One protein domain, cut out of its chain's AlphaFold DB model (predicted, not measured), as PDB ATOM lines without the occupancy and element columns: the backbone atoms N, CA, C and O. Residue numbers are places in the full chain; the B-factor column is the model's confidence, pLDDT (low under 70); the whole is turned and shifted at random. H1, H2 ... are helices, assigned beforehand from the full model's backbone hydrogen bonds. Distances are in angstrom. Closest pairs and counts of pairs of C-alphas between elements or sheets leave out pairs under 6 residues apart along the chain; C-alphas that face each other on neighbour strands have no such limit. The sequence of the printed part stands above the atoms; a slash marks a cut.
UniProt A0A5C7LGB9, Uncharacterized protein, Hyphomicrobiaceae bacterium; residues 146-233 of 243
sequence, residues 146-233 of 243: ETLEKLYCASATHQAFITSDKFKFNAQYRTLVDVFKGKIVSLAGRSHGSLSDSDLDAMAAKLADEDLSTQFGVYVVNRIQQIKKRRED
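What this domain is: This is residues 146 to 233 of the 243 residues of an uncharacterized protein of Hyphomicrobiaceae bacterium (UniProt A0A5C7LGB9). Look for an elongated group of helices: toward one end H2 and H4 run opposite ways, with H3 at the turn between them, and toward the other end H5 packs along H7. H1 packs on the later part of H4 and on the first residues of H7. The printed part has 88 residues with seven named helices, H1 to H7 in that order, and no named strand; the class is all helix, its packing mostly crossed. It is compact, with a radius of gyration of the C-alphas of 13.1 A and spans of 44 by 26 by 23 A.

Where its parts are: Find C-alpha 146 at (237.673, 277.654, 192.641), where H1 begins; it runs to residue 153. H2 is residues 156 to 163 and H3 165 to 169. From C-alpha 171 at (223.857, 295.939, 182.083), H4 runs 22.9 A to residue 186. H5 is residues 197 to 204 and H6 209 to 213. H7, residues 215 to 233, covers 26.9 A.

How they stand to each other: Start at H1, which touches residues 181 to 185 of H4; the closest C-alphas, of Glu 149 and Val 185, are 6.1 A apart. H2 and H4 are close but not clearly touching, at a shallow tilt of 21 degrees, with C-alphas Phe 161 and Val 177 closest at 7.0 A. H5 touches residues 220 to 228 of H7, opposite ways at 19 degrees, a shallow tilt; C-alphas Leu 200 and Ile 224 are closest at 6.0 A. H6 and H7 touch only at the corner, closest at C-alphas Asp 211 and Gly 217, 4.9 A. H3 and H7 are apart. Every O i to N i+4 pair is within hydrogen-bond range in H1, H2, H3, H4, H5 and H7; H6 has 0 of 1, and 1 of 2 O i to N i+3 pairs.

The domain as a whole: The C-alphas farthest apart, of Phe 169 and Asp 233, are 44.1 A apart. The printed part has no cut, no link is long, and no printed residue is under 70 in pLDDT.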
ATOM      1  N   GLU A 146     237.287 276.467 191.878       89.94
ATOM      2  CA  GLU A 146     237.673 277.654 192.641       89.94
ATOM      3  C   GLU A 146     239.009 278.206 192.134       89.94
ATOM      4  O   GLU A 146     239.131 279.402 191.863       89.94
ATOM      5  N   THR A 147     239.986 277.328 191.898       87.38
ATOM      6  CA  THR A 147     241.271 277.691 191.293       87.38
ATOM      7  C   THR A 147     241.083 278.243 189.883       87.38
ATOM      8  O   THR A 147     241.651 279.287 189.557       87.38
ATOM      9  N   LEU A 148     240.252 277.597 189.057       91.56
ATOM     10  CA  LEU A 148     239.975 278.066 187.698       91.56
ATOM     11  C   LEU A 148     239.287 279.433 187.697       91.56
ATOM     12  O   LEU A 148     239.650 280.306 186.911       91.56
ATOM     13  N   GLU A 149     238.328 279.643 188.595       94.31
ATOM     14  CA  GLU A 149     237.658 280.930 188.755       94.31
ATOM     15  C   GLU A 149     238.638 282.024 189.185       94.31
ATOM     16  O   GLU A 149     238.634 283.115 188.612       94.31
ATOM     17  N   LYS A 150     239.509 281.734 190.156       93.00
ATOM     18  CA  LYS A 150     240.526 282.677 190.625       93.00
ATOM     19  C   LYS A 150     241.500 283.058 189.511       93.00
ATOM     20  O   LYS A 150     241.791 284.240 189.338       93.00
ATOM     21  N   LEU A 151     241.982 282.072 188.755       91.44
ATOM     22  CA  LEU A 151     242.891 282.294 187.634       91.44
ATOM     23  C   LEU A 151     242.217 283.062 186.493       91.44
ATOM     24  O   LEU A 151     242.831 283.973 185.950       91.44
ATOM     25  N   TYR A 152     240.952 282.766 186.183       93.94
ATOM     26  CA  TYR A 152     240.174 283.544 185.218       93.94
ATOM     27  C   TYR A 152     240.014 284.999 185.668       93.94
ATOM     28  O   TYR A 152     240.272 285.906 184.893       93.94
ATOM     29  N   CYS A 153     239.644 285.258 186.923       93.56
ATOM     30  CA  CYS A 153     239.494 286.632 187.413       93.56
ATOM     31  C   CYS A 153     240.814 287.432 187.367       93.56
ATOM     32  O   CYS A 153     240.794 288.658 187.233       93.56
ATOM     33  N   ALA A 154     241.957 286.747 187.463       91.94
ATOM     34  CA  ALA A 154     243.287 287.338 187.336       91.94
ATOM     35  C   ALA A 154     243.793 287.441 185.883       91.94
ATOM     36  O   ALA A 154     244.840 288.045 185.660       91.94
ATOM     37  N   SER A 155     243.086 286.857 184.911       92.50
ATOM     38  CA  SER A 155     243.544 286.742 183.526       92.50
ATOM     39  C   SER A 155     243.389 288.043 182.739       92.50
ATOM     40  O   SER A 155     242.499 288.858 183.018       92.50
ATOM     41  N   ALA A 156     244.224 288.230 181.715       92.88
ATOM     42  CA  ALA A 156     244.134 289.384 180.820       92.88
ATOM     43  C   ALA A 156     242.768 289.438 180.111       92.88
ATOM     44  O   ALA A 156     242.187 290.512 179.953       92.88
ATOM     45  N   THR A 157     242.205 288.272 179.786       92.19
ATOM     46  CA  THR A 157     240.868 288.101 179.206       92.19
ATOM     47  C   THR A 157     239.789 288.726 180.088       92.19
ATOM     48  O   THR A 157     238.959 289.503 179.610       92.19
ATOM     49  N   HIS A 158     239.780 288.414 181.390       93.94
ATOM     50  CA  HIS A 158     238.770 288.966 182.290       93.94
ATOM     51  C   HIS A 158     238.968 290.464 182.511       93.94
ATOM     52  O   HIS A 158     237.993 291.218 182.480       93.94
ATOM     53  N   GLN A 159     240.221 290.896 182.676       95.25
ATOM     54  CA  GLN A 159     240.545 292.311 182.833       95.25
ATOM     55  C   GLN A 159     240.051 293.123 181.632       95.25
ATOM     56  O   GLN A 159     239.332 294.100 181.823       95.25
ATOM     57  N   ALA A 160     240.297 292.657 180.404       92.00
ATOM     58  CA  ALA A 160     239.817 293.306 179.185       92.00
ATOM     59  C   ALA A 160     238.284 293.460 179.143       92.00
ATOM     60  O   ALA A 160     237.769 294.466 178.644       92.00
ATOM     61  N   PHE A 161     237.535 292.493 179.686       92.00
ATOM     62  CA  PHE A 161     236.079 292.604 179.776       92.00
ATOM     63  C   PHE A 161     235.624 293.642 180.794       92.00
ATOM     64  O   PHE A 161     234.711 294.405 180.482       92.00
ATOM     65  N   ILE A 162     236.218 293.689 181.987       93.38
ATOM     66  CA  ILE A 162     235.739 294.574 183.059       93.38
ATOM     67  C   ILE A 162     236.226 296.019 182.915       93.38
ATOM     68  O   ILE A 162     235.546 296.935 183.379       93.38
ATOM     69  N   THR A 163     237.362 296.248 182.248       93.00
ATOM     70  CA  THR A 163     237.891 297.598 181.983       93.00
ATOM     71  C   THR A 163     237.257 298.260 180.760       93.00
ATOM     72  O   THR A 163     237.422 299.459 180.554       93.00
ATOM     73  N   SER A 164     236.521 297.501 179.946       90.50
ATOM     74  CA  SER A 164     235.774 298.005 178.793       90.50
ATOM     75  C   SER A 164     234.666 298.977 179.212       90.50
ATOM     76  O   SER A 164     233.863 298.683 180.101       90.50
ATOM     77  N   ASP A 165     234.519 300.092 178.488       90.81
ATOM     78  CA  ASP A 165     233.418 301.047 178.694       90.81
ATOM     79  C   ASP A 165     232.039 300.370 178.623       90.81
ATOM     80  O   ASP A 165     231.102 300.742 179.338       90.81
ATOM     81  N   LYS A 166     231.911 299.310 177.810       89.88
ATOM     82  CA  LYS A 166     230.666 298.536 177.690       89.88
ATOM     83  C   LYS A 166     230.269 297.910 179.022       89.88
ATOM     84  O   LYS A 166     229.084 297.870 179.337       89.88
ATOM     85  N   PHE A 167     231.232 297.466 179.823       89.44
ATOM     86  CA  PHE A 167     230.964 296.864 181.123       89.44
ATOM     87  C   PHE A 167     230.396 297.870 182.122       89.44
ATOM     88  O   PHE A 167     229.457 297.560 182.863       89.44
ATOM     89  N   LYS A 168     230.892 299.108 182.089       89.56
ATOM     90  CA  LYS A 168     230.413 300.191 182.951       89.56
ATOM     91  C   LYS A 168     228.984 300.608 182.603       89.56
ATOM     92  O   LYS A 168     228.131 300.696 183.487       89.56
ATOM     93  N   PHE A 169     228.700 300.817 181.319       91.25
ATOM     94  CA  PHE A 169     227.453 301.457 180.891       91.25
ATOM     95  C   PHE A 169     226.346 300.489 180.448       91.25
ATOM     96  O   PHE A 169     225.183 300.882 180.433       91.25
ATOM     97  N   ASN A 170     226.656 299.226 180.131       93.31
ATOM     98  CA  ASN A 170     225.673 298.266 179.623       93.31
ATOM     99  C   ASN A 170     225.451 297.088 180.592       93.31
ATOM    100  O   ASN A 170     226.307 296.221 180.765       93.31
ATOM    101  N   ALA A 171     224.252 297.022 181.181       91.00
ATOM    102  CA  ALA A 171     223.857 295.939 182.083       91.00
ATOM    103  C   ALA A 171     223.812 294.565 181.398       91.00
ATOM    104  O   ALA A 171     224.252 293.582 181.988       91.00
ATOM    105  N   GLN A 172     223.352 294.499 180.146       91.19
ATOM    106  CA  GLN A 172     223.321 293.250 179.382       91.19
ATOM    107  C   GLN A 172     224.737 292.733 179.121       91.19
ATOM    108  O   GLN A 172     224.978 291.532 179.186       91.19
ATOM    109  N   TYR A 173     225.692 293.634 178.874       91.75
ATOM    110  CA  TYR A 173     227.089 293.247 178.683       91.75
ATOM    111  C   TYR A 173     227.673 292.599 179.943       91.75
ATOM    112  O   TYR A 173     228.339 291.574 179.837       91.75
ATOM    113  N   ARG A 174     227.365 293.128 181.135       93.12
ATOM    114  CA  ARG A 174     227.778 292.504 182.403       93.12
ATOM    115  C   ARG A 174     227.222 291.089 182.546       93.12
ATOM    116  O   ARG A 174     227.985 290.167 182.801       93.12
ATOM    117  N   THR A 175     225.933 290.902 182.261       92.25
ATOM    118  CA  THR A 175     225.314 289.569 182.263       92.25
ATOM    119  C   THR A 175     226.008 288.614 181.289       92.25
ATOM    120  O   THR A 175     226.233 287.457 181.624       92.25
ATOM    121  N   LEU A 176     226.393 289.077 180.095       90.56
ATOM    122  CA  LEU A 176     227.124 288.247 179.133       90.56
ATOM    123  C   LEU A 176     228.524 287.858 179.630       90.56
ATOM    124  O   LEU A 176     228.950 286.728 179.393       90.56
ATOM    125  N   VAL A 177     229.223 288.755 180.330       91.69
ATOM    126  CA  VAL A 177     230.521 288.453 180.956       91.69
ATOM    127  C   VAL A 177     230.364 287.417 182.073       91.69
ATOM    128  O   VAL A 177     231.167 286.485 182.146       91.69
ATOM    129  N   ASP A 178     229.307 287.507 182.882       92.75
ATOM    130  CA  ASP A 178     229.003 286.512 183.920       92.75
ATOM    131  C   ASP A 178     228.652 285.143 183.318       92.75
ATOM    132  O   ASP A 178     229.119 284.106 183.791       92.75
ATOM    133  N   VAL A 179     227.887 285.121 182.222       91.94
ATOM    134  CA  VAL A 179     227.597 283.886 181.475       91.94
ATOM    135  C   VAL A 179     228.882 283.285 180.906       91.94
ATOM    136  O   VAL A 179     229.085 282.075 181.002       91.94
ATOM    137  N   PHE A 180     229.766 284.110 180.340       91.94
ATOM    138  CA  PHE A 180     231.055 283.654 179.826       91.94
ATOM    139  C   PHE A 180     231.922 283.049 180.935       91.94
ATOM    140  O   PHE A 180     232.424 281.937 180.782       91.94
ATOM    141  N   LYS A 181     232.012 283.722 182.087       93.88
ATOM    142  CA  LYS A 181     232.666 283.193 183.291       93.88
ATOM    143  C   LYS A 181     232.084 281.834 183.689       93.88
ATOM    144  O   LYS A 181     232.838 280.897 183.934       93.88
ATOM    145  N   GLY A 182     230.757 281.699 183.698       92.06
ATOM    146  CA  GLY A 182     230.081 280.434 183.992       92.06
ATOM    147  C   GLY A 182     230.480 279.295 183.046       92.06
ATOM    148  O   GLY A 182     230.698 278.174 183.506       92.06
ATOM    149  N   LYS A 183     230.637 279.585 181.746       92.88
ATOM    150  CA  LYS A 183     231.105 278.612 180.741       92.88
ATOM    151  C   LYS A 183     232.580 278.240 180.910       92.88
ATOM    152  O   LYS A 183     232.941 277.083 180.740       92.88
ATOM    153  N   ILE A 184     233.431 279.191 181.291       93.12
ATOM    154  CA  ILE A 184     234.832 278.897 181.619       93.12
ATOM    155  C   ILE A 184     234.903 277.976 182.840       93.12
ATOM    156  O   ILE A 184     235.540 276.930 182.782       93.12
ATOM    157  N   VAL A 185     234.192 278.296 183.922       92.31
ATOM    158  CA  VAL A 185     234.208 277.486 185.154       92.31
ATOM    159  C   VAL A 185     233.600 276.092 184.938       92.31
ATOM    160  O   VAL A 185     233.999 275.130 185.602       92.31
ATOM    161  N   SER A 186     232.665 275.924 183.995       90.88
ATOM    162  CA  SER A 186     232.113 274.601 183.687       90.88
ATOM    163  C   SER A 186     233.121 273.651 183.029       90.88
ATOM    164  O   SER A 186     232.930 272.439 183.140       90.88
ATOM    165  N   LEU A 187     234.236 274.144 182.469       89.00
ATOM    166  CA  LEU A 187     235.327 273.310 181.935       89.00
ATOM    167  C   LEU A 187     235.986 272.405 182.991       89.00
ATOM    168  O   LEU A 187     236.429 271.298 182.665       89.00
ATOM    169  N   ALA A 188     235.979 272.826 184.259       87.06
ATOM    170  CA  ALA A 188     236.419 272.014 185.399       87.06
ATOM    171  C   ALA A 188     235.450 270.863 185.733       87.06
ATOM    172  O   ALA A 188     235.756 269.976 186.531       87.06
ATOM    173  N   GLY A 189     234.263 270.848 185.123       82.00
ATOM    174  CA  GLY A 189     233.288 269.778 185.263       82.00
ATOM    175  C   GLY A 189     233.748 268.447 184.662       82.00
ATOM    176  O   GLY A 189     234.619 268.370 183.792       82.00
ATOM    177  N   ARG A 190     233.110 267.364 185.124       71.69
ATOM    178  CA  ARG A 190     233.249 266.023 184.529       71.69
ATOM    179  C   ARG A 190     232.343 265.816 183.314       71.69
ATOM    180  O   ARG A 190     232.685 265.024 182.448       71.69
ATOM    181  N   SER A 191     231.216 266.525 183.253       74.25
ATOM    182  CA  SER A 191     230.276 266.498 182.131       74.25
ATOM    183  C   SER A 191     230.184 267.880 181.498       74.25
ATOM    184  O   SER A 191     230.155 268.883 182.212       74.25
ATOM    185  N   HIS A 192     230.123 267.898 180.166       81.56
ATOM    186  CA  HIS A 192     230.179 269.103 179.331       81.56
ATOM    187  C   HIS A 192     228.981 269.211 178.387       81.56
ATOM    188  O   HIS A 192     229.032 269.940 177.404       81.56
ATOM    189  N   GLY A 193     227.898 268.475 178.659       74.25
ATOM    190  CA  GLY A 193     226.715 268.433 177.789       74.25
ATOM    191  C   GLY A 193     226.029 269.791 177.587       74.25
ATOM    192  O   GLY A 193     225.312 269.967 176.612       74.25
ATOM    193  N   SER A 194     226.269 270.762 178.471       80.00
ATOM    194  CA  SER A 194     225.738 272.124 178.361       80.00
ATOM    195  C   SER A 194     226.585 273.075 177.505       80.00
ATOM    196  O   SER A 194     226.150 274.197 177.264       80.00
ATOM    197  N   LEU A 195     227.787 272.673 177.077       88.19
ATOM    198  CA  LEU A 195     228.666 273.483 176.229       88.19
ATOM    199  C   LEU A 195     228.538 273.020 174.780       88.19
ATOM    200  O   LEU A 195     228.947 271.908 174.468       88.19
ATOM    201  N   SER A 196     228.011 273.835 173.874       89.75
ATOM    202  CA  SER A 196     228.034 273.501 172.442       89.75
ATOM    203  C   SER A 196     229.441 273.672 171.851       89.75
ATOM    204  O   SER A 196     230.272 274.367 172.434       89.75
ATOM    205  N   ASP A 197     229.732 273.085 170.688       88.69
ATOM    206  CA  ASP A 197     231.029 273.314 170.021       88.69
ATOM    207  C   ASP A 197     231.229 274.790 169.652       88.69
ATOM    208  O   ASP A 197     232.328 275.316 169.794       88.69
ATOM    209  N   SER A 198     230.140 275.484 169.307       89.62
ATOM    210  CA  SER A 198     230.130 276.937 169.106       89.62
ATOM    211  C   SER A 198     230.531 277.699 170.374       89.62
ATOM    212  O   SER A 198     231.278 278.673 170.303       89.62
ATOM    213  N   ASP A 199     230.099 277.241 171.554       90.25
ATOM    214  CA  ASP A 199     230.528 277.838 172.823       90.25
ATOM    215  C   ASP A 199     232.019 277.624 173.074       90.25
ATOM    216  O   ASP A 199     232.700 278.548 173.519       90.25
ATOM    217  N   LEU A 200     232.525 276.426 172.774       90.38
ATOM    218  CA  LEU A 200     233.939 276.092 172.924       90.38
ATOM    219  C   LEU A 200     234.814 276.949 171.998       90.38
ATOM    220  O   LEU A 200     235.818 277.505 172.443       90.38
ATOM    221  N   ASP A 201     234.397 277.126 170.746       89.75
ATOM    222  CA  ASP A 201     235.098 277.976 169.780       89.75
ATOM    223  C   ASP A 201     235.021 279.454 170.163       89.75
ATOM    224  O   ASP A 201     236.026 280.164 170.125       89.75
ATOM    225  N   ALA A 202     233.857 279.919 170.623       87.69
ATOM    226  CA  ALA A 202     233.695 281.280 171.119       87.69
ATOM    227  C   ALA A 202     234.545 281.553 172.366       87.69
ATOM    228  O   ALA A 202     234.973 282.688 172.565       87.69
ATOM    229  N   MET A 203     234.783 280.550 173.212       90.38
ATOM    230  CA  MET A 203     235.688 280.658 174.355       90.38
ATOM    231  C   MET A 203     237.138 280.764 173.916       90.38
ATOM    232  O   MET A 203     237.803 281.708 174.335       90.38
ATOM    233  N   ALA A 204     237.602 279.865 173.045       88.75
ATOM    234  CA  ALA A 204     238.962 279.913 172.517       88.75
ATOM    235  C   ALA A 204     239.243 281.244 171.798       88.75
ATOM    236  O   ALA A 204     240.259 281.879 172.057       88.75
ATOM    237  N   ALA A 205     238.304 281.720 170.974       89.62
ATOM    238  CA  ALA A 205     238.433 282.974 170.230       89.62
ATOM    239  C   ALA A 205     238.375 284.241 171.102       89.62
ATOM    240  O   ALA A 205     238.709 285.326 170.632       89.62
ATOM    241  N   LYS A 206     237.884 284.138 172.344       89.00
ATOM    242  CA  LYS A 206     237.789 285.265 173.284       89.00
ATOM    243  C   LYS A 206     238.954 285.334 174.264       89.00
ATOM    244  O   LYS A 206     239.003 286.301 175.019       89.00
ATOM    245  N   LEU A 207     239.837 284.335 174.278       89.12
ATOM    246  CA  LEU A 207     241.049 284.388 175.085       89.12
ATOM    247  C   LEU A 207     241.974 285.484 174.557       89.12
ATOM    248  O   LEU A 207     242.166 285.619 173.352       89.12
ATOM    249  N   ALA A 208     242.532 286.257 175.480       88.25
ATOM    250  CA  ALA A 208     243.596 287.198 175.184       88.25
ATOM    251  C   ALA A 208     244.894 286.437 174.868       88.25
ATOM    252  O   ALA A 208     245.181 285.409 175.493       88.25
ATOM    253  N   ASP A 209     245.690 286.947 173.929       87.06
ATOM    254  CA  ASP A 209     246.938 286.302 173.502       87.06
ATOM    255  C   ASP A 209     247.923 286.147 174.672       87.06
ATOM    256  O   ASP A 209     248.632 285.144 174.775       87.06
ATOM    257  N   GLU A 210     247.919 287.099 175.607       86.62
ATOM    258  CA  GLU A 210     248.748 287.072 176.812       86.62
ATOM    259  C   GLU A 210     248.433 285.862 177.700       86.62
ATOM    260  O   GLU A 210     249.335 285.278 178.306       86.62
ATOM    261  N   ASP A 211     247.166 285.440 177.739       80.94
ATOM    262  CA  ASP A 211     246.737 284.319 178.566       80.94
ATOM    263  C   ASP A 211     247.147 282.967 177.978       80.94
ATOM    264  O   ASP A 211     247.264 282.009 178.744       80.94
ATOM    265  N   LEU A 212     247.423 282.864 176.671       78.44
ATOM    266  CA  LEU A 212     247.753 281.593 176.003       78.44
ATOM    267  C   LEU A 212     249.003 280.914 176.577       78.44
ATOM    268  O   LEU A 212     249.125 279.692 176.521       78.44
ATOM    269  N   SER A 213     249.913 281.698 177.157       74.88
ATOM    270  CA  SER A 213     251.133 281.206 177.810       74.88
ATOM    271  C   SER A 213     250.978 280.960 179.318       74.88
ATOM    272  O   SER A 213     251.863 280.390 179.956       74.88
ATOM    273  N   THR A 214     249.857 281.380 179.905       75.94
ATOM    274  CA  THR A 214     249.593 281.265 181.343       75.94
ATOM    275  C   THR A 214     248.979 279.914 181.695       75.94
ATOM    276  O   THR A 214     248.382 279.237 180.858       75.94
ATOM    277  N   GLN A 215     249.036 279.549 182.980       79.56
ATOM    278  CA  GLN A 215     248.366 278.351 183.490       79.56
ATOM    279  C   GLN A 215     246.869 278.317 183.126       79.56
ATOM    280  O   GLN A 215     246.333 277.252 182.826       79.56
ATOM    281  N   PHE A 216     246.206 279.478 183.127       85.50
ATOM    282  CA  PHE A 216     244.801 279.614 182.756       85.50
ATOM    283  C   PHE A 216     244.556 279.285 181.279       85.50
ATOM    284  O   PHE A 216     243.761 278.395 180.977       85.50
ATOM    285  N   GLY A 217     245.230 279.976 180.356       79.88
ATOM    286  CA  GLY A 217     244.986 279.787 178.924       79.88
ATOM    287  C   GLY A 217     245.392 278.397 178.449       79.88
ATOM    288  O   GLY A 217     244.624 277.756 177.732       79.88
ATOM    289  N   VAL A 218     246.522 277.874 178.939       79.38
ATOM    290  CA  VAL A 218     246.953 276.494 178.662       79.38
ATOM    291  C   VAL A 218     245.891 275.490 179.115       79.38
ATOM    292  O   VAL A 218     245.552 274.569 178.372       79.38
ATOM    293  N   TYR A 219     245.322 275.676 180.310       84.44
ATOM    294  CA  TYR A 219     244.237 274.828 180.795       84.44
ATOM    295  C   TYR A 219     243.005 274.902 179.883       84.44
ATOM    296  O   TYR A 219     242.505 273.865 179.449       84.44
ATOM    297  N   VAL A 220     242.525 276.110 179.572       87.25
ATOM    298  CA  VAL A 220     241.290 276.309 178.798       87.25
ATOM    299  C   VAL A 220     241.414 275.717 177.396       87.25
ATOM    300  O   VAL A 220     240.537 274.956 176.987       87.25
ATOM    301  N   VAL A 221     242.507 276.004 176.682       86.00
ATOM    302  CA  VAL A 221     242.732 275.514 175.313       86.00
ATOM    303  C   VAL A 221     242.795 273.988 175.285       86.00
ATOM    304  O   VAL A 221     242.059 273.354 174.525       86.00
ATOM    305  N   ASN A 222     243.603 273.383 176.158       81.81
ATOM    306  CA  ASN A 222     243.729 271.928 176.206       81.81
ATOM    307  C   ASN A 222     242.408 271.260 176.601       81.81
ATOM    308  O   ASN A 222     242.028 270.230 176.039       81.81
ATOM    309  N   ARG A 223     241.668 271.851 177.545       85.19
ATOM    310  CA  ARG A 223     240.388 271.300 177.995       85.19
ATOM    311  C   ARG A 223     239.321 271.370 176.907       85.19
ATOM    312  O   ARG A 223     238.578 270.405 176.740       85.19
ATOM    313  N   ILE A 224     239.272 272.461 176.143       88.56
ATOM    314  CA  ILE A 224     238.401 272.591 174.968       88.56
ATOM    315  C   ILE A 224     238.722 271.498 173.942       88.56
ATOM    316  O   ILE A 224     237.816 270.776 173.529       88.56
ATOM    317  N   GLN A 225     239.997 271.325 173.585       84.62
ATOM    318  CA  GLN A 225     240.418 270.305 172.619       84.62
ATOM    319  C   GLN A 225     240.032 268.892 173.071       84.62
ATOM    320  O   GLN A 225     239.503 268.119 172.279       84.62
ATOM    321  N   GLN A 226     240.207 268.569 174.354       80.44
ATOM    322  CA  GLN A 226     239.783 267.279 174.911       80.44
ATOM    323  C   GLN A 226     238.274 267.053 174.805       80.44
ATOM    324  O   GLN A 226     237.832 265.936 174.546       80.44
ATOM    325  N   ILE A 227     237.468 268.090 175.052       85.31
ATOM    326  CA  ILE A 227     236.010 267.977 174.948       85.31
ATOM    327  C   ILE A 227     235.605 267.715 173.499       85.31
ATOM    328  O   ILE A 227     234.779 266.833 173.280       85.31
ATOM    329  N   LYS A 228     236.199 268.437 172.541       86.19
ATOM    330  CA  LYS A 228     235.929 268.254 171.109       86.19
ATOM    331  C   LYS A 228     236.364 266.873 170.625       86.19
ATOM    332  O   LYS A 228     235.534 266.141 170.104       86.19
ATOM    333  N   LYS A 229     237.602 266.465 170.922       83.56
ATOM    334  CA  LYS A 229     238.126 265.145 170.550       83.56
ATOM    335  C   LYS A 229     237.245 264.008 171.072       83.56
ATOM    336  O   LYS A 229     236.872 263.123 170.320       83.56
ATOM    337  N   ARG A 230     236.833 264.067 172.344       80.25
ATOM    338  CA  ARG A 230     235.938 263.048 172.913       80.25
ATOM    339  C   ARG A 230     234.598 262.968 172.169       80.25
ATOM    340  O   ARG A 230     234.080 261.875 172.003       80.25
ATOM    341  N   ARG A 231     234.033 264.101 171.737       82.38
ATOM    342  CA  ARG A 231     232.782 264.118 170.958       82.38
ATOM    343  C   ARG A 231     232.955 263.521 169.570       82.38
ATOM    344  O   ARG A 231     232.055 262.837 169.102       82.38
ATOM    345  N   GLU A 232     234.084 263.792 168.925       81.12
ATOM    346  CA  GLU A 232     234.430 263.187 167.637       81.12
ATOM    347  C   GLU A 232     234.545 261.664 167.770       81.12
ATOM    348  O   GLU A 232     233.938 260.940 166.983       81.12
ATOM    349  N   ASP A 233     235.235 261.188 168.812       73.06
ATOM    350  CA  ASP A 233     235.385 259.759 169.108       73.06
ATOM    351  C   ASP A 233     234.016 259.090 169.385       73.06
ATOM    352  O   ASP A 233     233.701 258.059 168.793       73.06
TER     353      ASP A 233